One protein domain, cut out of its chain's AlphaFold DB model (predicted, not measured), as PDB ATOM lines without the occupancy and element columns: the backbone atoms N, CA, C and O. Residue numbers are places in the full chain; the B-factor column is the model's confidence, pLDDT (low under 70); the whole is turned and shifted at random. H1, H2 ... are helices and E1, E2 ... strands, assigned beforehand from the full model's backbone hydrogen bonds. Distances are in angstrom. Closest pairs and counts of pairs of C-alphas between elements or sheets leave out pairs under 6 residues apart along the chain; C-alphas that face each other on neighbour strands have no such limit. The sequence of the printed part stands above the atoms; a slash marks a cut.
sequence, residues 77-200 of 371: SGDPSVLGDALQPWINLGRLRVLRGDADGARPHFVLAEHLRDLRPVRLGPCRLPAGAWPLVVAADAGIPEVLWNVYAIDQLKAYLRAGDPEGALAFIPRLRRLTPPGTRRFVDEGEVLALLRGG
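AT A GLANCE: This is residues 77 to 200 of the 371 residues of an uncharacterized protein of Planomonospora venezuelensis (UniProt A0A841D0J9). Three long helices, H1, H5 and H7, lie side by side in a row and run the same way, with H5 in the middle; H2, H3, H6 and the small hairpin E1 E2 cover one face of that row. H4 crosses one end of the slab, where H1 begins. The printed part has 124 residues with seven named helices and two named strands, in the order H1 H2 H3 E1 E2 H4 H5 H6 H7; the two strands are antiparallel, and the class is mostly helix. The whole is compact, with a radius of gyration of the C-alphas of 14.9 A, and its outline is elongated, spanning 53 by 32 by 18 A.

HOW THE PARTS SIT: H1, residues 80 to 99, forms a helical hairpin with H2, residues 103 to 109; with its residues 90 to 98 alone it touches H2, the C-alphas of Gly 94 and Ala 106 being closest at 4.2 A. E1, residues 122 to 124, and E2, residues 127 to 129, form an antiparallel hairpin, with N 122 and O 129 at 3.0 A and N 124 and O 127 at 2.9 A. H4, residues 131 to 140, touches residues 80 to 84 of H1, about perpendicular at 85 degrees; Ser 81 and Val 137 have the closest C-alphas, 4.6 A apart. The hub is H5, residues 144 to 162, which touches the six other helices. It touches H3, residues 112 to 117, at a steep tilt of 43 degrees, with the C-alphas of Ala 113 and Leu 148 closest at 5.0 A. H5, H6, residues 166 to 179, and H7, residues 182 to 198, form an up and down bundle, each running against the one before. H5 and H7 stand at a shallow tilt of 5 degrees, with the C-alphas of Ala 153 and Val 188 closest at 6.2 A. H1 and H7 are apart. Every O i to N i+4 pair is within hydrogen-bond range in H3, but 10 of 16 in H1, 1 of 3 in H2 with 3 of 4 O i to N i+3 pairs, 4 of 6 in H4, 14 of 15 in H5, 8 of 10 in H6 and 11 of 13 in H7.

IN THESE COORDINATES: H1 begins at C-alpha 80 (118.547, 103.638, 118.983) and is 30.9 A long. H5, from C-alpha 144 (105.543, 108.092, 123.774), is 25.4 A long, H6 20.0 A and H7 25.1 A, ending at C-alpha 198 (94.438, 115.740, 151.446).

THE WHOLE: The C-alphas of Ser 77 and Gly 200 are the two farthest apart, 53.5 A. The printed part has no cut, and its eight links are tight. Mean pLDDT of the printed part is 96.6, and no printed residue is under 70.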
ATOM      1  N   SER A  77     122.505  95.826 117.731       91.56
ATOM      2  CA  SER A  77     121.764  96.254 116.537       91.56
ATOM      3  C   SER A  77     122.218  97.607 115.986       91.56
ATOM      4  O   SER A  77     121.979  97.900 114.816       91.56
ATOM      5  N   GLY A  78     122.822  98.455 116.826       91.38
ATOM      6  CA  GLY A  78     123.102  99.852 116.495       91.38
ATOM      7  C   GLY A  78     121.843 100.707 116.293       91.38
ATOM      8  O   GLY A  78     121.962 101.838 115.829       91.38
ATOM      9  N   ASP A  79     120.654 100.188 116.626       90.50
ATOM     10  CA  ASP A  79     119.356 100.841 116.441       90.50
ATOM     11  C   ASP A  79     118.910 101.550 117.736       90.50
ATOM     12  O   ASP A  79     118.498 100.895 118.700       90.50
ATOM     13  N   PRO A  80     118.942 102.898 117.789       89.69
ATOM     14  CA  PRO A  80     118.547 103.638 118.983       89.69
ATOM     15  C   PRO A  80     117.048 103.558 119.294       89.69
ATOM     16  O   PRO A  80     116.665 103.881 120.418       89.69
ATOM     17  N   SER A  81     116.196 103.154 118.342       90.94
ATOM     18  CA  SER A  81     114.744 103.081 118.560       90.94
ATOM     19  C   SER A  81     114.360 102.024 119.602       90.94
ATOM     20  O   SER A  81     113.427 102.240 120.376       90.94
ATOM     21  N   VAL A  82     115.164 100.960 119.734       92.94
ATOM     22  CA  VAL A  82     115.036  99.914 120.769       92.94
ATOM     23  C   VAL A  82     115.047 100.500 122.185       92.94
ATOM     24  O   VAL A  82     114.429  99.966 123.102       92.94
ATOM     25  N   LEU A  83     115.725 101.632 122.392       95.50
ATOM     26  CA  LEU A  83     115.793 102.276 123.703       95.50
ATOM     27  C   LEU A  83     114.454 102.897 124.137       95.50
ATOM     28  O   LEU A  83     114.301 103.205 125.320       95.50
ATOM     29  N   GLY A  84     113.477 103.042 123.233       95.88
ATOM     30  CA  GLY A  84     112.101 103.404 123.585       95.88
ATOM     31  C   GLY A  84     111.466 102.400 124.553       95.88
ATOM     32  O   GLY A  84     110.854 102.799 125.546       95.88
ATOM     33  N   ASP A  85     111.741 101.105 124.368       96.62
ATOM     34  CA  ASP A  85     111.249 100.031 125.240       96.62
ATOM     35  C   ASP A  85     111.843 100.090 126.662       96.62
ATOM     36  O   ASP A  85     111.324  99.464 127.589       96.62
ATOM     37  N   ALA A  86     112.917 100.863 126.876       97.94
ATOM     38  CA  ALA A  86     113.552 101.031 128.186       97.94
ATOM     39  C   ALA A  86     112.827 102.051 129.082       97.94
ATOM     40  O   ALA A  86     113.054 102.081 130.296       97.94
ATOM     41  N   LEU A  87     111.939 102.880 128.519       98.12
ATOM     42  CA  LEU A  87     111.226 103.921 129.264       98.12
ATOM     43  C   LEU A  87     110.295 103.307 130.320       98.12
ATOM     44  O   LEU A  87     110.310 103.712 131.482       98.12
ATOM     45  N   GLN A  88     109.520 102.287 129.949       97.31
ATOM     46  CA  GLN A  88     108.531 101.687 130.842       97.31
ATOM     47  C   GLN A  88     109.129 100.921 132.045       97.31
ATOM     48  O   GLN A  88     108.669 101.176 133.166       97.31
ATOM     49  N   PRO A  89     110.152 100.047 131.902       98.44
ATOM     50  CA  PRO A  89     110.805  99.434 133.060       98.44
ATOM     51  C   PRO A  89     111.496 100.480 133.948       98.44
ATOM     52  O   PRO A  89     111.457 100.356 135.172       98.44
ATOM     53  N   TRP A  90     112.047 101.559 133.376       98.69
ATOM     54  CA  TRP A  90     112.597 102.670 134.159       98.69
ATOM     55  C   TRP A  90     111.536 103.385 135.003       98.69
ATOM     56  O   TRP A  90     111.757 103.633 136.190       98.69
ATOM     57  N   ILE A  91     110.368 103.673 134.425       98.44
ATOM     58  CA  ILE A  91     109.226 104.261 135.141       98.44
ATOM     59  C   ILE A  91     108.740 103.315 136.248       98.44
ATOM     60  O   ILE A  91     108.439 103.752 137.363       98.44
ATOM     61  N   ASN A  92     108.702 102.008 135.979       98.12
ATOM     62  CA  ASN A  92     108.291 101.014 136.965       98.12
ATOM     63  C   ASN A  92     109.250 100.934 138.162       98.12
ATOM     64  O   ASN A  92     108.768 100.794 139.285       98.12
ATOM     65  N   LEU A  93     110.562 101.134 137.981       98.69
ATOM     66  CA  LEU A  93     111.492 101.293 139.111       98.69
ATOM     67  C   LEU A  93     111.084 102.463 140.024       98.69
ATOM     68  O   LEU A  93     111.065 102.309 141.245       98.69
ATOM     69  N   GLY A  94     110.676 103.599 139.448       98.31
ATOM     70  CA  GLY A  94     110.125 104.726 140.206       98.31
ATOM     71  C   GLY A  94     108.858 104.353 140.977       98.31
ATOM     72  O   GLY A  94     108.746 104.614 142.173       98.31
ATOM     73  N   ARG A  95     107.910 103.669 140.325       97.88
ATOM     74  CA  ARG A  95     106.661 103.219 140.970       97.88
ATOM     75  C   ARG A  95     106.921 102.242 142.120       97.88
ATOM     76  O   ARG A  95     106.268 102.344 143.156       97.88
ATOM     77  N   LEU A  96     107.888 101.334 141.973       98.19
ATOM     78  CA  LEU A  96     108.299 100.408 143.035       98.19
ATOM     79  C   LEU A  96     108.906 101.145 144.235       98.19
ATOM     80  O   LEU A  96     108.608 100.784 145.372       98.19
ATOM     81  N   ARG A  97     109.692 102.205 144.007       98.12
ATOM     82  CA  ARG A  97     110.197 103.071 145.086       98.12
ATOM     83  C   ARG A  97     109.062 103.760 145.842       98.12
ATOM     84  O   ARG A  97     109.009 103.650 147.065       98.12
ATOM     85  N   VAL A  98     108.084 104.339 145.132       97.25
ATOM     86  CA  VAL A  98     106.877 104.918 145.761       97.25
ATOM     87  C   VAL A  98     106.141 103.879 146.613       97.25
ATOM     88  O   VAL A  98     105.734 104.179 147.733       97.25
ATOM     89  N   LEU A  99     105.988 102.643 146.123       95.31
ATOM     90  CA  LEU A  99     105.329 101.566 146.875       95.31
ATOM     91  C   LEU A  99     106.072 101.173 148.163       95.31
ATOM     92  O   LEU A  99     105.434 100.681 149.092       95.31
ATOM     93  N   ARG A 100     107.385 101.411 148.237       96.31
ATOM     94  CA  ARG A 100     108.212 101.199 149.438       96.31
ATOM     95  C   ARG A 100     108.293 102.423 150.352       96.31
ATOM     96  O   ARG A 100     108.959 102.352 151.376       96.31
ATOM     97  N   GLY A 101     107.637 103.527 149.991       95.69
ATOM     98  CA  GLY A 101     107.707 104.792 150.726       95.69
ATOM     99  C   GLY A 101     108.899 105.682 150.358       95.69
ATOM    100  O   GLY A 101     109.055 106.740 150.952       95.69
ATOM    101  N   ASP A 102     109.707 105.310 149.361       97.50
ATOM    102  CA  ASP A 102     110.813 106.128 148.844       97.50
ATOM    103  C   ASP A 102     110.316 107.042 147.712       97.50
ATOM    104  O   ASP A 102     110.581 106.825 146.527       97.50
ATOM    105  N   ALA A 103     109.511 108.046 148.065       95.94
ATOM    106  CA  ALA A 103     108.993 108.998 147.083       95.94
ATOM    107  C   ALA A 103     110.111 109.864 146.483       95.94
ATOM    108  O   ALA A 103     110.099 110.131 145.281       95.94
ATOM    109  N   ASP A 104     111.106 110.246 147.284       95.62
ATOM    110  CA  ASP A 104     112.219 111.094 146.853       95.62
ATOM    111  C   ASP A 104     113.083 110.410 145.802       95.62
ATOM    112  O   ASP A 104     113.317 110.977 144.731       95.62
ATOM    113  N   GLY A 105     113.479 109.161 146.055       96.88
ATOM    114  CA  GLY A 105     114.219 108.355 145.097       96.88
ATOM    115  C   GLY A 105     113.408 108.006 143.849       96.88
ATOM    116  O   GLY A 105     113.998 107.684 142.819       96.88
ATOM    117  N   ALA A 106     112.074 108.077 143.897       97.81
ATOM    118  CA  ALA A 106     111.223 107.841 142.734       97.81
ATOM    119  C   ALA A 106     111.197 109.018 141.748       97.81
ATOM    120  O   ALA A 106     111.103 108.785 140.543       97.81
ATOM    121  N   ARG A 107     111.305 110.271 142.215       95.38
ATOM    122  CA  ARG A 107     111.115 111.472 141.372       95.38
ATOM    123  C   ARG A 107     111.983 111.506 140.103       95.38
ATOM    124  O   ARG A 107     111.433 111.830 139.046       95.38
ATOM    125  N   PRO A 108     113.281 111.130 140.126       96.69
ATOM    126  CA  PRO A 108     114.109 111.080 138.915       96.69
ATOM    127  C   PRO A 108     113.602 110.106 137.842       96.69
ATOM    128  O   PRO A 108     113.950 110.242 136.672       96.69
ATOM    129  N   HIS A 109     112.767 109.131 138.205       98.19
ATOM    130  CA  HIS A 109     112.208 108.177 137.251       98.19
ATOM    131  C   HIS A 109     111.058 108.752 136.414       98.19
ATOM    132  O   HIS A 109     110.731 108.198 135.366       98.19
ATOM    133  N   PHE A 110     110.459 109.866 136.847       97.75
ATOM    134  CA  PHE A 110     109.259 110.431 136.223       97.75
ATOM    135  C   PHE A 110     109.525 111.692 135.390       97.75
ATOM    136  O   PHE A 110     108.621 112.157 134.708       97.75
ATOM    137  N   VAL A 111     110.747 112.238 135.383       97.25
ATOM    138  CA  VAL A 111     111.100 113.494 134.673       97.25
ATOM    139  C   VAL A 111     111.405 113.319 133.177       97.25
ATOM    140  O   VAL A 111     111.875 114.248 132.521       97.25
ATOM    141  N   LEU A 112     111.144 112.138 132.605       97.81
ATOM    142  CA  LEU A 112     111.493 111.800 131.217       97.81
ATOM    143  C   LEU A 112     110.868 112.741 130.176       97.81
ATOM    144  O   LEU A 112     111.502 113.029 129.164       97.81
ATOM    145  N   ALA A 113     109.672 113.273 130.440       97.12
ATOM    146  CA  ALA A 113     109.024 114.245 129.561       97.12
ATOM    147  C   ALA A 113     109.858 115.526 129.371       97.12
ATOM    148  O   ALA A 113     109.913 116.078 128.274       97.12
ATOM    149  N   GLU A 114     110.558 115.977 130.417       97.12
ATOM    150  CA  GLU A 114     111.446 117.139 130.330       97.12
ATOM    151  C   GLU A 114     112.696 116.827 129.497       97.12
ATOM    152  O   GLU A 114     113.168 117.687 128.756       97.12
ATOM    153  N   HIS A 115     113.223 115.601 129.585       97.69
ATOM    154  CA  HIS A 115     114.346 115.173 128.747       97.69
ATOM    155  C   HIS A 115     113.955 115.110 127.271       97.69
ATOM    156  O   HIS A 115     114.708 115.606 126.440       97.69
ATOM    157  N   LEU A 116     112.775 114.563 126.962       97.38
ATOM    158  CA  LEU A 116     112.240 114.539 125.602       97.38
ATOM    159  C   LEU A 116     112.038 115.961 125.056       97.38
ATOM    160  O   LEU A 116     112.525 116.267 123.972       97.38
ATOM    161  N   ARG A 117     111.370 116.844 125.812       96.94
ATOM    162  CA  ARG A 117     111.102 118.232 125.391       96.94
ATOM    163  C   ARG A 117     112.383 118.999 125.067       96.94
ATOM    164  O   ARG A 117     112.443 119.690 124.058       96.94
ATOM    165  N   ASP A 118     113.385 118.885 125.934       97.44
ATOM    166  CA  ASP A 118     114.644 119.625 125.808       97.44
ATOM    167  C   ASP A 118     115.682 118.880 124.947       97.44
ATOM    168  O   ASP A 118     116.835 119.304 124.882       97.44
ATOM    169  N   LEU A 119     115.306 117.736 124.353       97.12
ATOM    170  CA  LEU A 119     116.194 116.808 123.645       97.12
ATOM    171  C   LEU A 119     117.480 116.501 124.432       97.12
ATOM    172  O   LEU A 119     118.571 116.402 123.877       97.12
ATOM    173  N   ARG A 120     117.373 116.358 125.758       98.06
ATOM    174  CA  ARG A 120     118.519 116.076 126.629       98.06
ATOM    175  C   ARG A 120     118.826 114.582 126.649       98.06
ATOM    176  O   ARG A 120     117.891 113.774 126.672       98.06
ATOM    177  N   PRO A 121     120.111 114.190 126.715       97.62
ATOM    178  CA  PRO A 121     120.453 112.796 126.938       97.62
ATOM    179  C   PRO A 121     119.919 112.331 128.299       97.62
ATOM    180  O   PRO A 121     119.815 113.118 129.248       97.62
ATOM    181  N   VAL A 122     119.593 111.045 128.404       97.88
ATOM    182  CA  VAL A 122     119.141 110.429 129.657       97.88
ATOM    183  C   VAL A 122     119.772 109.053 129.848       97.88
ATOM    184  O   VAL A 122     120.024 108.314 128.893       97.88
ATOM    185  N   ARG A 123     120.057 108.713 131.107       98.00
ATOM    186  CA  ARG A 123     120.567 107.401 131.510       98.00
ATOM    187  C   ARG A 123     119.474 106.640 132.255       98.00
ATOM    188  O   ARG A 123     119.076 107.053 133.339       98.00
ATOM    189  N   LEU A 124     119.041 105.516 131.689       97.75
ATOM    190  CA  LEU A 124     118.002 104.633 132.230       97.75
ATOM    191  C   LEU A 124     118.668 103.355 132.768       97.75
ATOM    192  O   LEU A 124     118.501 102.262 132.235       97.75
ATOM    193  N   GLY A 125     119.529 103.509 133.776       96.56
ATOM    194  CA  GLY A 125     120.398 102.428 134.256       96.56
ATOM    195  C   GLY A 125     121.542 102.112 133.270       96.56
ATOM    196  O   GLY A 125     122.405 102.981 133.076       96.56
ATOM    197  N   PRO A 126     121.614 100.893 132.694       97.75
ATOM    198  CA  PRO A 126     122.608 100.542 131.675       97.75
ATOM    199  C   PRO A 126     122.300 101.162 130.301       97.75
ATOM    200  O   PRO A 126     123.224 101.427 129.538       97.75
ATOM    201  N   CYS A 127     121.031 101.465 130.008       98.19
ATOM    202  CA  CYS A 127     120.628 102.127 128.772       98.19
ATOM    203  C   CYS A 127     121.049 103.603 128.776       98.19
ATOM    204  O   CYS A 127     120.787 104.343 129.732       98.19
ATOM    205  N   ARG A 128     121.663 104.056 127.680       97.50
ATOM    206  CA  ARG A 128     121.963 105.473 127.432       97.50
ATOM    207  C   ARG A 128     121.184 105.911 126.209       97.50
ATOM    208  O   ARG A 128     121.435 105.382 125.137       97.50
ATOM    209  N   LEU A 129     120.286 106.875 126.372       97.44
ATOM    210  CA  LEU A 129     119.534 107.469 125.274       97.44
ATOM    211  C   LEU A 129     120.164 108.827 124.921       97.44
ATOM    212  O   LEU A 129     120.046 109.771 125.712       97.44
ATOM    213  N   PRO A 130     120.891 108.937 123.793       97.31
ATOM    214  CA  PRO A 130     121.479 110.198 123.354       97.31
ATOM    215  C   PRO A 130     120.409 111.225 122.970       97.31
ATOM    216  O   PRO A 130     119.321 110.862 122.535       97.31
ATOM    217  N   ALA A 131     120.759 112.512 123.033       97.25
ATOM    218  CA  ALA A 131     119.901 113.621 122.602       97.25
ATOM    219  C   ALA A 131     119.284 113.405 121.205       97.25
ATOM    220  O   ALA A 131     118.077 113.542 121.019       97.25
ATOM    221  N   GLY A 132     120.112 113.004 120.233       97.00
ATOM    222  CA  GLY A 132     119.693 112.790 118.844       97.00
ATOM    223  C   GLY A 132     118.843 111.538 118.601       97.00
ATOM    224  O   GLY A 132     118.346 111.370 117.494       97.00
ATOM    225  N   ALA A 133     118.661 110.665 119.597       97.12
ATOM    226  CA  ALA A 133     117.868 109.443 119.451       97.12
ATOM    227  C   ALA A 133     116.369 109.658 119.724       97.12
ATOM    228  O   ALA A 133     115.553 108.849 119.288       97.12
ATOM    229  N   TRP A 134     115.986 110.749 120.400       97.75
ATOM    230  CA  TRP A 134     114.581 111.039 120.711       97.75
ATOM    231  C   TRP A 134     113.655 111.045 119.480       97.75
ATOM    232  O   TRP A 134     112.603 110.412 119.564       97.75
ATOM    233  N   PRO A 135     114.011 111.661 118.331       97.81
ATOM    234  CA  PRO A 135     113.166 111.607 117.138       97.81
ATOM    235  C   PRO A 135     112.920 110.183 116.624       97.81
ATOM    236  O   PRO A 135     111.816 109.888 116.184       97.81
ATOM    237  N   LEU A 136     113.915 109.292 116.713       96.44
ATOM    238  CA  LEU A 136     113.781 107.895 116.284       96.44
ATOM    239  C   LEU A 136     112.869 107.104 117.224       96.44
ATOM    240  O   LEU A 136     112.029 106.339 116.766       96.44
ATOM    241  N   VAL A 137     113.003 107.333 118.533       96.69
ATOM    242  CA  VAL A 137     112.125 106.737 119.547       96.69
ATOM    243  C   VAL A 137     110.671 107.172 119.327       96.69
ATOM    244  O   VAL A 137     109.782 106.329 119.298       96.69
ATOM    245  N   VAL A 138     110.427 108.466 119.099       97.12
ATOM    246  CA  VAL A 138     109.074 108.990 118.828       97.12
ATOM    247  C   VAL A 138     108.535 108.522 117.472       97.12
ATOM    248  O   VAL A 138     107.337 108.304 117.337       97.12
ATOM    249  N   ALA A 139     109.389 108.347 116.461       96.31
ATOM    250  CA  ALA A 139     108.967 107.805 115.171       96.31
ATOM    251  C   ALA A 139     108.561 106.324 115.263       96.31
ATOM    252  O   ALA A 139     107.650 105.903 114.554       96.31
ATOM    253  N   ALA A 140     109.217 105.548 116.133       93.81
ATOM    254  CA  ALA A 140     108.871 104.150 116.381       93.81
ATOM    255  C   ALA A 140     107.563 104.000 117.175       93.81
ATOM    256  O   ALA A 140     106.799 103.072 116.917       93.81
ATOM    257  N   ASP A 141     107.287 104.924 118.099       94.38
ATOM    258  CA  ASP A 141     106.025 104.995 118.835       94.38
ATOM    259  C   ASP A 141     105.608 106.455 119.078       94.38
ATOM    260  O   ASP A 141     106.089 107.147 119.984       94.38
ATOM    261  N   ALA A 142     104.650 106.912 118.266       95.75
ATOM    262  CA  ALA A 142     104.111 108.268 118.323       95.75
ATOM    263  C   ALA A 142     103.333 108.567 119.620       95.75
ATOM    264  O   ALA A 142     103.071 109.736 119.908       95.75
ATOM    265  N   GLY A 143     102.975 107.546 120.410       94.88
ATOM    266  CA  GLY A 143     102.297 107.684 121.702       94.88
ATOM    267  C   GLY A 143     103.234 108.033 122.864       94.88
ATOM    268  O   GLY A 143     102.773 108.537 123.893       94.88
ATOM    269  N   ILE A 144     104.551 107.842 122.713       95.69
ATOM    270  CA  ILE A 144     105.543 108.092 123.774       95.69
ATOM    271  C   ILE A 144     105.426 109.491 124.399       95.69
ATOM    272  O   ILE A 144     105.419 109.573 125.631       95.69
ATOM    273  N   PRO A 145     105.315 110.598 123.636       96.88
ATOM    274  CA  PRO A 145     105.200 111.925 124.231       96.88
ATOM    275  C   PRO A 145     104.020 112.044 125.203       96.88
ATOM    276  O   PRO A 145     104.189 112.568 126.305       96.88
ATOM    277  N   GLU A 146     102.845 111.527 124.832       95.19
ATOM    278  CA  GLU A 146     101.660 111.548 125.692       95.19
ATOM    279  C   GLU A 146     101.884 110.711 126.957       95.19
ATOM    280  O   GLU A 146     101.658 111.196 128.068       95.19
ATOM    281  N   VAL A 147     102.407 109.490 126.809       94.81
ATOM    282  CA  VAL A 147     102.710 108.600 127.941       94.81
ATOM    283  C   VAL A 147     103.681 109.259 128.920       94.81
ATOM    284  O   VAL A 147     103.432 109.254 130.128       94.81
ATOM    285  N   LEU A 148     104.767 109.867 128.432       97.38
ATOM    286  CA  LEU A 148     105.765 110.505 129.293       97.38
ATOM    287  C   LEU A 148     105.193 111.716 130.036       97.38
ATOM    288  O   LEU A 148     105.487 111.887 131.221       97.38
ATOM    289  N   TRP A 149     104.358 112.533 129.388       97.12
ATOM    290  CA  TRP A 149     103.683 113.645 130.065       97.12
ATOM    291  C   TRP A 149     102.663 113.166 131.097       97.12
ATOM    292  O   TRP A 149     102.595 113.734 132.191       97.12
ATOM    293  N   ASN A 150     101.932 112.091 130.802       94.75
ATOM    294  CA  ASN A 150     101.002 111.479 131.746       94.75
ATOM    295  C   ASN A 150     101.742 110.924 132.967       94.75
ATOM    296  O   ASN A 150     101.317 111.171 134.092       94.75
ATOM    297  N   VAL A 151     102.882 110.254 132.778       96.06
ATOM    298  CA  VAL A 151     103.745 109.797 133.880       96.06
ATOM    299  C   VAL A 151     104.281 110.982 134.686       96.06
ATOM    300  O   VAL A 151     104.167 110.987 135.911       96.06
ATOM    301  N   TYR A 152     104.808 112.015 134.025       97.06
ATOM    302  CA  TYR A 152     105.352 113.189 134.707       97.06
ATOM    303  C   TYR A 152     104.296 113.923 135.545       97.06
ATOM    304  O   TYR A 152     104.596 114.343 136.658       97.06
ATOM    305  N   ALA A 153     103.057 114.045 135.065       96.44
ATOM    306  CA  ALA A 153     101.976 114.648 135.843       96.44
ATOM    307  C   ALA A 153     101.450 113.694 136.932       96.44
ATOM    308  O   ALA A 153     101.462 114.022 138.119       96.44
ATOM    309  N   ILE A 154     100.996 112.502 136.543       96.06
ATOM    310  CA  ILE A 154     100.253 111.594 137.422       96.06
ATOM    311  C   ILE A 154     101.172 110.942 138.455       96.06
ATOM    312  O   ILE A 154     100.834 110.936 139.639       96.06
ATOM    313  N   ASP A 155     102.304 110.368 138.040       97.12
ATOM    314  CA  ASP A 155     103.149 109.586 138.948       97.12
ATOM    315  C   ASP A 155     103.946 110.489 139.909       97.12
ATOM    316  O   ASP A 155     104.092 110.124 141.077       97.12
ATOM    317  N   GLN A 156     104.339 111.707 139.501       96.75
ATOM    318  CA  GLN A 156     104.916 112.693 140.434       96.75
ATOM    319  C   GLN A 156     103.905 113.129 141.500       96.75
ATOM    320  O   GLN A 156     104.206 113.089 142.692       96.75
ATOM    321  N   LEU A 157     102.684 113.511 141.101       97.56
ATOM    322  CA  LEU A 157     101.651 113.920 142.059       97.56
ATOM    323  C   LEU A 157     101.263 112.758 142.980       97.56
ATOM    324  O   LEU A 157     101.126 112.942 144.188       97.56
ATOM    325  N   LYS A 158     101.164 111.533 142.451       95.88
ATOM    326  CA  LYS A 158     100.963 110.336 143.279       95.88
ATOM    327  C   LYS A 158     102.098 110.119 144.273       95.88
ATOM    328  O   LYS A 158     101.796 109.708 145.390       95.88
ATOM    329  N   ALA A 159     103.354 110.364 143.895       96.88
ATOM    330  CA  ALA A 159     104.496 110.213 144.794       96.88
ATOM    331  C   ALA A 159     104.384 111.161 146.000       96.88
ATOM    332  O   ALA A 159     104.425 110.682 147.132       96.88
ATOM    333  N   TYR A 160     104.119 112.454 145.770       97.44
ATOM    334  CA  TYR A 160     103.865 113.425 146.846       97.44
ATOM    335  C   TYR A 160     102.703 112.998 147.753       97.44
ATOM    336  O   TYR A 160     102.850 112.881 148.969       97.44
ATOM    337  N   LEU A 161     101.548 112.670 147.163       97.19
ATOM    338  CA  LEU A 161     100.356 112.297 147.933       97.19
ATOM    339  C   LEU A 161     100.530 110.984 148.712       97.19
ATOM    340  O   LEU A 161      99.924 110.810 149.767       97.19
ATOM    341  N   ARG A 162     101.344 110.048 148.209       95.12
ATOM    342  CA  ARG A 162     101.685 108.796 148.906       95.12
ATOM    343  C   ARG A 162     102.681 109.009 150.040       95.12
ATOM    344  O   ARG A 162     102.582 108.289 151.027       95.12
ATOM    345  N   ALA A 163     103.579 109.980 149.909       95.94
ATOM    346  CA  ALA A 163     104.489 110.401 150.973       95.94
ATOM    347  C   ALA A 163     103.790 111.200 152.086       95.94
ATOM    348  O   ALA A 163     104.415 111.505 153.094       95.94
ATOM    349  N   GLY A 164     102.504 111.534 151.918       96.56
ATOM    350  CA  GLY A 164     101.790 112.398 152.857       96.56
ATOM    351  C   GLY A 164     102.197 113.868 152.744       96.56
ATOM    352  O   GLY A 164     102.031 114.601 153.710       96.56
ATOM    353  N   ASP A 165     102.699 114.293 151.579       97.81
ATOM    354  CA  ASP A 165     103.148 115.661 151.301       97.81
ATOM    355  C   ASP A 165     102.203 116.379 150.309       97.81
ATOM    356  O   ASP A 165     102.534 116.561 149.132       97.81
ATOM    357  N   PRO A 166     100.972 116.744 150.726       98.12
ATOM    358  CA  PRO A 166     100.047 117.475 149.864       98.12
ATOM    359  C   PRO A 166     100.550 118.886 149.529       98.12
ATOM    360  O   PRO A 166     100.326 119.349 148.414       98.12
ATOM    361  N   GLU A 167     101.266 119.550 150.439       98.44
ATOM    362  CA  GLU A 167     101.805 120.895 150.200       98.44
ATOM    363  C   GLU A 167     102.911 120.884 149.136       98.44
ATOM    364  O   GLU A 167     102.911 121.728 148.239       98.44
ATOM    365  N   GLY A 168     103.795 119.882 149.141       98.00
ATOM    366  CA  GLY A 168     104.769 119.675 148.070       98.00
ATOM    367  C   GLY A 168     104.111 119.416 146.711       98.00
ATOM    368  O   GLY A 168     104.570 119.946 145.694       98.00
ATOM    369  N   ALA A 169     102.988 118.685 146.678       98.25
ATOM    370  CA  ALA A 169     102.196 118.532 145.456       98.25
ATOM    371  C   ALA A 169     101.642 119.883 144.965       98.25
ATOM    372  O   ALA A 169     101.791 120.208 143.784       98.25
ATOM    373  N   LEU A 170     101.060 120.691 145.861       98.56
ATOM    374  CA  LEU A 170     100.533 122.027 145.545       98.56
ATOM    375  C   LEU A 170     101.626 122.976 145.047       98.56
ATOM    376  O   LEU A 170     101.437 123.652 144.037       98.56
ATOM    377  N   ALA A 171     102.802 122.966 145.674       98.38
ATOM    378  CA  ALA A 171     103.953 123.753 145.234       98.38
ATOM    379  C   ALA A 171     104.476 123.322 143.848       98.38
ATOM    380  O   ALA A 171     105.005 124.141 143.089       98.38
ATOM    381  N   PHE A 172     104.315 122.046 143.484       97.62
ATOM    382  CA  PHE A 172     104.758 121.507 142.198       97.62
ATOM    383  C   PHE A 172     103.788 121.803 141.037       97.62
ATOM    384  O   PHE A 172     104.220 121.957 139.890       97.62
ATOM    385  N   ILE A 173     102.489 121.945 141.310       98.38
ATOM    386  CA  ILE A 173     101.436 122.135 140.294       98.38
ATOM    387  C   ILE A 173     101.651 123.344 139.371       98.38
ATOM    388  O   ILE A 173     101.505 123.175 138.156       98.38
ATOM    389  N   PRO A 174     102.064 124.539 139.844       98.06
ATOM    390  CA  PRO A 174     102.368 125.659 138.956       98.06
ATOM    391  C   PRO A 174     103.441 125.326 137.917       98.06
ATOM    392  O   PRO A 174     103.355 125.771 136.771       98.06
ATOM    393  N   ARG A 175     104.448 124.521 138.287       97.06
ATOM    394  CA  ARG A 175     105.451 124.033 137.333       97.06
ATOM    395  C   ARG A 175     104.817 123.055 136.352       97.06
ATOM    396  O   ARG A 175     105.035 123.225 135.159       97.06
ATOM    397  N   LEU A 176     104.026 122.085 136.817       96.62
ATOM    398  CA  LEU A 176     103.329 121.154 135.923       96.62
ATOM    399  C   LEU A 176     102.489 121.895 134.883       96.62
ATOM    400  O   LEU A 176     102.731 121.707 133.698       96.62
ATOM    401  N   ARG A 177     101.614 122.819 135.296       96.25
ATOM    402  CA  ARG A 177     100.750 123.586 134.377       96.25
ATOM    403  C   ARG A 177     101.519 124.323 133.278       96.25
ATOM    404  O   ARG A 177     101.028 124.410 132.156       96.25
ATOM    405  N   ARG A 178     102.706 124.862 133.591       96.38
ATOM    406  CA  ARG A 178     103.562 125.541 132.602       96.38
ATOM    407  C   ARG A 178     104.186 124.581 131.595       96.38
ATOM    408  O   ARG A 178     104.441 124.985 130.469       96.38
ATOM    409  N   LEU A 179     104.504 123.359 132.020       95.44
ATOM    410  CA  LEU A 179     105.283 122.421 131.214       95.44
ATOM    411  C   LEU A 179     104.416 121.419 130.447       95.44
ATOM    412  O   LEU A 179     104.796 121.023 129.351       95.44
ATOM    413  N   THR A 180     103.290 120.992 131.016       94.12
ATOM    414  CA  THR A 180     102.458 119.928 130.448       94.12
ATOM    415  C   THR A 180     101.635 120.423 129.253       94.12
ATOM    416  O   THR A 180     101.053 121.512 129.334       94.12
ATOM    417  N   PRO A 181     101.488 119.615 128.185       94.38
ATOM    418  CA  PRO A 181     100.591 119.910 127.072       94.38
ATOM    419  C   PRO A 181      99.134 120.115 127.522       94.38
ATOM    420  O   PRO A 181      98.729 119.558 128.548       94.38
ATOM    421  N   PRO A 182      98.307 120.846 126.745       92.19
ATOM    422  CA  PRO A 182      96.896 121.070 127.069       92.19
ATOM    423  C   PRO A 182      96.117 119.784 127.374       92.19
ATOM    424  O   PRO A 182      95.389 119.741 128.361       92.19
ATOM    425  N   GLY A 183      96.343 118.713 126.601       89.19
ATOM    426  CA  GLY A 183      95.681 117.419 126.807       89.19
ATOM    427  C   GLY A 183      95.959 116.772 128.171       89.19
ATOM    428  O   GLY A 183      95.127 116.025 128.670       89.19
ATOM    429  N   THR A 184      97.074 117.095 128.825       91.94
ATOM    430  CA  THR A 184      97.461 116.537 130.134       91.94
ATOM    431  C   THR A 184      96.944 117.392 131.304       91.94
ATOM    432  O   THR A 184      96.976 116.946 132.452       91.94
ATOM    433  N   ARG A 185      96.426 118.607 131.050       92.56
ATOM    434  CA  ARG A 185      96.010 119.556 132.107       92.56
ATOM    435  C   ARG A 185      94.953 118.988 133.048       92.56
ATOM    436  O   ARG A 185      95.085 119.178 134.252       92.56
ATOM    437  N   ARG A 186      94.012 118.188 132.536       93.25
ATOM    438  CA  ARG A 186      92.990 117.511 133.354       93.25
ATOM    439  C   ARG A 186      93.582 116.675 134.494       93.25
ATOM    440  O   ARG A 186      93.026 116.636 135.584       93.25
ATOM    441  N   PHE A 187      94.736 116.040 134.274       94.12
ATOM    442  CA  PHE A 187      95.416 115.274 135.318       94.12
ATOM    443  C   PHE A 187      96.074 116.195 136.345       94.12
ATOM    444  O   PHE A 187      96.061 115.904 137.535       94.12
ATOM    445  N   VAL A 188      96.613 117.332 135.909       96.94
ATOM    446  CA  VAL A 188      97.150 118.338 136.831       96.94
ATOM    447  C   VAL A 188      96.031 118.899 137.715       96.94
ATOM    448  O   VAL A 188      96.205 118.963 138.930       96.94
ATOM    449  N   ASP A 189      94.871 119.213 137.133       97.06
ATOM    450  CA  ASP A 189      93.706 119.718 137.866       97.06
ATOM    451  C   ASP A 189      93.127 118.667 138.830       97.06
ATOM    452  O   ASP A 189      92.886 118.968 139.998       97.06
ATOM    453  N   GLU A 190      92.962 117.408 138.403       97.44
ATOM    454  CA  GLU A 190      92.507 116.330 139.300       97.44
ATOM    455  C   GLU A 190      93.496 116.117 140.462       97.44
ATOM    456  O   GLU A 190      93.098 115.892 141.610       97.44
ATOM    457  N   GLY A 191      94.799 116.200 140.184       97.88
ATOM    458  CA  GLY A 191      95.838 116.077 141.197       97.88
ATOM    459  C   GLY A 191      95.869 117.233 142.194       97.88
ATOM    460  O   GLY A 191      96.098 116.991 143.378       97.88
ATOM    461  N   GLU A 192      95.566 118.454 141.759       98.56
ATOM    462  CA  GLU A 192      95.395 119.619 142.633       98.56
ATOM    463  C   GLU A 192      94.207 119.465 143.565       98.56
ATOM    464  O   GLU A 192      94.356 119.615 144.775       98.56
ATOM    465  N   VAL A 193      93.051 119.074 143.028       98.56
ATOM    466  CA  VAL A 193      91.855 118.797 143.829       98.56
ATOM    467  C   VAL A 193      92.156 117.728 144.884       98.56
ATOM    468  O   VAL A 193      91.767 117.858 146.044       98.56
ATOM    469  N   LEU A 194      92.885 116.672 144.512       98.19
ATOM    470  CA  LEU A 194      93.324 115.636 145.448       98.19
ATOM    471  C   LEU A 194      94.291 116.161 146.515       98.19
ATOM    472  O   LEU A 194      94.154 115.772 147.675       98.19
ATOM    473  N   ALA A 195      95.249 117.008 146.143       98.56
ATOM    474  CA  ALA A 195      96.195 117.606 147.079       98.56
ATOM    475  C   ALA A 195      95.494 118.547 148.069       98.56
ATOM    476  O   ALA A 195      95.689 118.398 149.273       98.56
ATOM    477  N   LEU A 196      94.591 119.409 147.588       98.75
ATOM    478  CA  LEU A 196      93.760 120.286 148.418       98.75
ATOM    479  C   LEU A 196      92.903 119.479 149.405       98.75
ATOM    480  O   LEU A 196      92.929 119.749 150.605       98.75
ATOM    481  N   LEU A 197      92.213 118.428 148.939       98.38
ATOM    482  CA  LEU A 197      91.435 117.540 149.815       98.38
ATOM    483  C   LEU A 197      92.308 116.868 150.884       98.38
ATOM    484  O   LEU A 197      91.903 116.771 152.040       98.38
ATOM    485  N   ARG A 198      93.504 116.394 150.515       97.69
ATOM    486  CA  ARG A 198      94.438 115.740 151.446       97.69
ATOM    487  C   ARG A 198      95.066 116.711 152.444       97.69
ATOM    488  O   ARG A 198      95.358 116.286 153.555       97.69
ATOM    489  N   GLY A 199      95.232 117.976 152.068       98.06
ATOM    490  CA  GLY A 199      95.679 119.062 152.943       98.06
ATOM    491  C   GLY A 199      94.566 119.698 153.784       98.06
ATOM    492  O   GLY A 199      94.814 120.691 154.456       98.06
ATOM    493  N   GLY A 200      93.330 119.177 153.744       98.06
ATOM    494  CA  GLY A 200      92.200 119.727 154.507       98.06
ATOM    495  C   GLY A 200      91.592 121.013 153.928       98.06
ATOM    496  O   GLY A 200      90.725 121.620 154.550       98.06
TER     497      GLY A 200